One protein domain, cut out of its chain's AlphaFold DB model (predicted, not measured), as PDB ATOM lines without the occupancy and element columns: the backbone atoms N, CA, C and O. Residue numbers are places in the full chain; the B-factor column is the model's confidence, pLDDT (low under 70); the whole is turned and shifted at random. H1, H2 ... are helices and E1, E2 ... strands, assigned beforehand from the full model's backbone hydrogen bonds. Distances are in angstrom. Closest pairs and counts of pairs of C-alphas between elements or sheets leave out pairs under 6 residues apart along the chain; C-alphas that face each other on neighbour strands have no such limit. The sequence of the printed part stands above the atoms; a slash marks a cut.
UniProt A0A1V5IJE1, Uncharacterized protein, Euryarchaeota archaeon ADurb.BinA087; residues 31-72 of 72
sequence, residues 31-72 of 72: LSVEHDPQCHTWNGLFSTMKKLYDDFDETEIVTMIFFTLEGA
ATOM      1  N   LEU A  31     162.983 133.881 119.058       94.44
ATOM      2  CA  LEU A  31     161.906 134.122 120.018       94.44
ATOM      3  C   LEU A  31     161.041 135.325 119.644       94.44
ATOM      4  O   LEU A  31     159.882 135.380 120.036       94.44
ATOM      5  N   SER A  32     161.557 136.262 118.845       92.88
ATOM      6  CA  SER A  32     160.804 137.453 118.422       92.88
ATOM      7  C   SER A  32     159.546 137.140 117.605       92.88
ATOM      8  O   SER A  32     158.705 138.014 117.420       92.88
ATOM      9  N   VAL A  33     159.442 135.922 117.068       90.44
ATOM     10  CA  VAL A  33     158.284 135.438 116.301       90.44
ATOM     11  C   VAL A  33     157.349 134.557 117.127       90.44
ATOM     12  O   VAL A  33     156.414 133.986 116.572       90.44
ATOM     13  N   GLU A  34     157.599 134.412 118.431       93.12
ATOM     14  CA  GLU A  34     156.762 133.576 119.281       93.12
ATOM     15  C   GLU A  34     155.377 134.204 119.503       93.12
ATOM     16  O   GLU A  34     155.218 135.423 119.577       93.12
ATOM     17  N   HIS A  35     154.346 133.368 119.590       89.50
ATOM     18  CA  HIS A  35     152.957 133.807 119.702       89.50
ATOM     19  C   HIS A  35     152.635 134.474 121.051       89.50
ATOM     20  O   HIS A  35     151.743 135.324 121.103       89.50
ATOM     21  N   ASP A  36     153.338 134.118 122.135       91.75
ATOM     22  CA  ASP A  36     153.213 134.787 123.434       91.75
ATOM     23  C   ASP A  36     154.306 135.863 123.598       91.75
ATOM     24  O   ASP A  36     155.492 135.523 123.686       91.75
ATOM     25  N   PRO A  37     153.941 137.157 123.703       93.25
ATOM     26  CA  PRO A  37     154.903 138.239 123.904       93.25
ATOM     27  C   PRO A  37     155.785 138.078 125.148       93.25
ATOM     28  O   PRO A  37     156.914 138.567 125.171       93.25
ATOM     29  N   GLN A  38     155.313 137.383 126.193       94.12
ATOM     30  CA  GLN A  38     156.125 137.118 127.387       94.12
ATOM     31  C   GLN A  38     157.316 136.204 127.086       94.12
ATOM     32  O   GLN A  38     158.308 136.225 127.814       94.12
ATOM     33  N   CYS A  39     157.243 135.435 126.001       96.44
ATOM     34  CA  CYS A  39     158.266 134.498 125.564       96.44
ATOM     35  C   CYS A  39     159.191 135.068 124.474       96.44
ATOM     36  O   CYS A  39     160.052 134.343 123.986       96.44
ATOM     37  N   HIS A  40     159.082 136.360 124.123       95.88
ATOM     38  CA  HIS A  40     159.944 137.010 123.114       95.88
ATOM     39  C   HIS A  40     161.407 137.182 123.542       95.88
ATOM     40  O   HIS A  40     162.254 137.533 122.725       95.88
ATOM     41  N   THR A  41     161.722 136.930 124.812       96.50
ATOM     42  CA  THR A  41     163.088 136.965 125.348       96.50
ATOM     43  C   THR A  41     163.452 135.614 125.936       96.50
ATOM     44  O   THR A  41     162.578 134.885 126.416       96.50
ATOM     45  N   TRP A  42     164.747 135.291 125.962       96.75
ATOM     46  CA  TRP A  42     165.211 134.009 126.500       96.75
ATOM     47  C   TRP A  42     164.799 133.831 127.968       96.75
ATOM     48  O   TRP A  42     164.233 132.807 128.340       96.75
ATOM     49  N   ASN A  43     164.992 134.875 128.785       96.56
ATOM     50  CA  ASN A  43     164.603 134.874 130.198       96.56
ATOM     51  C   ASN A  43     163.089 134.734 130.387       96.56
ATOM     52  O   ASN A  43     162.644 134.044 131.307       96.56
ATOM     53  N   GLY A  44     162.301 135.391 129.532       96.44
ATOM     54  CA  GLY A  44     160.846 135.300 129.553       96.44
ATOM     55  C   GLY A  44     160.367 133.880 129.272       96.44
ATOM     56  O   GLY A  44     159.649 133.304 130.090       96.44
ATOM     57  N   LEU A  45     160.861 133.269 128.190       96.88
ATOM     58  CA  LEU A  45     160.552 131.880 127.865       96.88
ATOM     59  C   LEU A  45     161.018 130.926 128.975       96.88
ATOM     60  O   LEU A  45     160.236 130.092 129.421       96.88
ATOM     61  N   PHE A  46     162.247 131.073 129.481       96.94
ATOM     62  CA  PHE A  46     162.784 130.210 130.541       96.94
ATOM     63  C   PHE A  46     161.930 130.259 131.810       96.94
ATOM     64  O   PHE A  46     161.600 129.230 132.401       96.94
ATOM     65  N   SER A  47     161.520 131.468 132.200       96.62
ATOM     66  CA  SER A  47     160.672 131.688 133.371       96.62
ATOM     67  C   SER A  47     159.286 131.071 133.193       96.62
ATOM     68  O   SER A  47     158.710 130.576 134.159       96.62
ATOM     69  N   THR A  48     158.737 131.100 131.976       96.19
ATOM     70  CA  THR A  48     157.466 130.444 131.644       96.19
ATOM     71  C   THR A  48     157.600 128.925 131.693       96.19
ATOM     72  O   THR A  48     156.784 128.272 132.339       96.19
ATOM     73  N   MET A  49     158.658 128.361 131.104       96.19
ATOM     74  CA  MET A  49     158.896 126.916 131.120       96.19
ATOM     75  C   MET A  49     159.052 126.377 132.545       96.19
ATOM     76  O   MET A  49     158.394 125.402 132.887       96.19
ATOM     77  N   LYS A  50     159.804 127.067 133.413       96.31
ATOM     78  CA  LYS A  50     159.941 126.693 134.832       96.31
ATOM     79  C   LYS A  50     158.645 126.743 135.641       96.31
ATOM     80  O   LYS A  50     158.540 126.067 136.652       96.31
ATOM     81  N   LYS A  51     157.666 127.556 135.234       95.38
ATOM     82  CA  LYS A  51     156.343 127.581 135.886       95.38
ATOM     83  C   LYS A  51     155.465 126.406 135.463       95.38
ATOM     84  O   LYS A  51     154.531 126.071 136.182       95.38
ATOM     85  N   LEU A  52     155.702 125.861 134.269       94.75
ATOM     86  CA  LEU A  52     154.937 124.747 133.706       94.75
ATOM     87  C   LEU A  52     155.558 123.391 134.057       94.75
ATOM     88  O   LEU A  52     154.837 122.407 134.197       94.75
ATOM     89  N   TYR A  53     156.881 123.356 134.195       93.88
ATOM     90  CA  TYR A  53     157.679 122.165 134.439       93.88
ATOM     91  C   TYR A  53     158.701 122.483 135.540       93.88
ATOM     92  O   TYR A  53     159.692 123.170 135.284       93.88
ATOM     93  N   ASP A  54     158.453 121.999 136.760       91.44
ATOM     94  CA  ASP A  54     159.227 122.370 137.959       91.44
ATOM     95  C   ASP A  54     160.735 122.082 137.826       91.44
ATOM     96  O   ASP A  54     161.566 122.895 138.238       91.44
ATOM     97  N   ASP A  55     161.090 120.967 137.182       95.25
ATOM     98  CA  ASP A  55     162.478 120.519 137.000       95.25
ATOM     99  C   ASP A  55     163.123 121.026 135.696       95.25
ATOM    100  O   ASP A  55     164.200 120.575 135.317       95.25
ATOM    101  N   PHE A  56     162.488 121.964 134.985       96.88
ATOM    102  CA  PHE A  56     163.012 122.452 133.709       96.88
ATOM    103  C   PHE A  56     164.334 123.206 133.870       96.88
ATOM    104  O   PHE A  56     164.445 124.144 134.668       96.88
ATOM    105  N   ASP A  57     165.319 122.869 133.038       97.06
ATOM    106  CA  ASP A  57     166.601 123.564 132.986       97.06
ATOM    107  C   ASP A  57     167.038 123.930 131.558       97.06
ATOM    108  O   ASP A  57     166.411 123.597 130.556       97.06
ATOM    109  N   GLU A  58     168.114 124.707 131.459       96.88
ATOM    110  CA  GLU A  58     168.609 125.232 130.186       96.88
ATOM    111  C   GLU A  58     169.286 124.175 129.290       96.88
ATOM    112  O   GLU A  58     169.566 124.422 128.112       96.88
ATOM    113  N   THR A  59     169.584 122.994 129.826       97.62
ATOM    114  CA  THR A  59     170.228 121.890 129.108       97.62
ATOM    115  C   THR A  59     169.232 120.980 128.398       97.62
ATOM    116  O   THR A  59     169.657 120.226 127.507       97.62
ATOM    117  N   GLU A  60     167.946 121.113 128.741       97.88
ATOM    118  CA  GLU A  60     166.816 120.390 128.166       97.88
ATOM    119  C   GLU A  60     166.781 120.468 126.641       97.88
ATOM    120  O   GLU A  60     167.079 121.503 126.032       97.88
ATOM    121  N   ILE A  61     166.399 119.357 126.009       97.69
ATOM    122  CA  ILE A  61     166.200 119.289 124.559       97.69
ATOM    123  C   ILE A  61     164.761 119.692 124.259       97.69
ATOM    124  O   ILE A  61     163.818 119.035 124.690       97.69
ATOM    125  N   VAL A  62     164.594 120.743 123.462       96.75
ATOM    126  CA  VAL A  62     163.283 121.269 123.084       96.75
ATOM    127  C   VAL A  62     163.052 121.178 121.583       96.75
ATOM    128  O   VAL A  62     163.986 121.219 120.774       96.75
ATOM    129  N   THR A  63     161.777 121.085 121.213       97.12
ATOM    130  CA  THR A  63     161.328 121.183 119.823       97.12
ATOM    131  C   THR A  63     160.676 122.541 119.612       97.12
ATOM    132  O   THR A  63     159.660 122.847 120.224       97.12
ATOM    133  N   MET A  64     161.256 123.351 118.733       95.38
ATOM    134  CA  MET A  64     160.661 124.595 118.258       95.38
ATOM    135  C   MET A  64     159.761 124.284 117.063       95.38
ATOM    136  O   MET A  64     160.230 123.700 116.079       95.38
ATOM    137  N   ILE A  65     158.495 124.686 117.149       95.25
ATOM    138  CA  ILE A  65     157.496 124.496 116.096       95.25
ATOM    139  C   ILE A  65     157.218 125.850 115.457       95.25
ATOM    140  O   ILE A  65     156.711 126.758 116.108       95.25
ATOM    141  N   PHE A  66     157.543 125.976 114.175       94.06
ATOM    142  CA  PHE A  66     157.202 127.146 113.379       94.06
ATOM    143  C   PHE A  66     155.912 126.849 112.628       94.06
ATOM    144  O   PHE A  66     155.777 125.789 112.008       94.06
ATOM    145  N   PHE A  67     154.957 127.770 112.689       93.81
ATOM    146  CA  PHE A  67     153.671 127.624 112.029       93.81
ATOM    147  C   PHE A  67     153.162 128.966 111.513       93.81
ATOM    148  O   PHE A  67     153.592 130.030 111.953       93.81
ATOM    149  N   THR A  68     152.229 128.900 110.572       92.75
ATOM    150  CA  THR A  68     151.432 130.038 110.113       92.75
ATOM    151  C   THR A  68     149.963 129.734 110.351       92.75
ATOM    152  O   THR A  68     149.541 128.583 110.227       92.75
ATOM    153  N   LEU A  69     149.174 130.751 110.676       89.50
ATOM    154  CA  LEU A  69     147.723 130.615 110.765       89.50
ATOM    155  C   LEU A  69     147.153 130.491 109.345       89.50
ATOM    156  O   LEU A  69     147.572 131.218 108.443       89.50
ATOM    157  N   GLU A  70     146.241 129.547 109.119       80.88
ATOM    158  CA  GLU A  70     145.554 129.448 107.830       80.88
ATOM    159  C   GLU A  70     144.656 130.681 107.638       80.88
ATOM    160  O   GLU A  70     143.757 130.926 108.439       80.88
ATOM    161  N   GLY A  71     144.887 131.439 106.560       70.69
ATOM    162  CA  GLY A  71     144.067 132.601 106.191       70.69
ATOM    163  C   GLY A  71     144.545 133.963 106.715       70.69
ATOM    164  O   GLY A  71     143.752 134.903 106.689       70.69
ATOM    165  N   ALA A  72     145.795 134.065 107.183       57.03
ATOM    166  CA  ALA A  72     146.460 135.334 107.506       57.03
ATOM    167  C   ALA A  72     147.002 136.067 106.266       57.03
ATOM    168  O   ALA A  72     147.405 135.380 105.298       57.03
TER     169      ALA A  72
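What this domain is: This is residues 31 to 72 of the 72 residues of an uncharacterized protein of Euryarchaeota archaeon ADurb.BinA087 (UniProt A0A1V5IJE1). A coiled lead-in, residues 31 to 41, runs into a short helix, H1; a loop then turns the chain back into one long, extended strand, E1, which makes much of the length of an open, rod-like outline. The printed part has 42 residues, with one named helix and then one named strand. The class is mixed, helices and strands, though under half of the residues are in named elements. The whole is loose, with a radius of gyration of the C-alphas of 11.9 A, and spans 38 by 19 by 15 A.

Where its parts are: Start at Leu 31 and go on to C-alpha 42 at (165.211, 134.009, 126.500), where H1, residues 42 to 52, begins; it is 15.6 A long. Next find C-alpha 61 at (166.200, 119.289, 124.559); from there E1, residues 61 to 69, runs 25.7 A to C-alpha 69 at (147.723, 130.615, 110.765).

How they stand to each other: H1 and E1 are apart, with no C-alpha of the one within 8 A of the other. A short link of 8 residues joins them. E1 pairs with no named strand. In H1 every O i to N i+4 pair is within hydrogen-bond range.

The domain as a whole: The two C-alphas farthest apart, those of Asp 55 and Gly 71, are 37.9 A apart. The printed part has no cut and ends at Ala 72, the chain's last residue. Mean pLDDT of the printed part is 93.2; residue 72 is under 70.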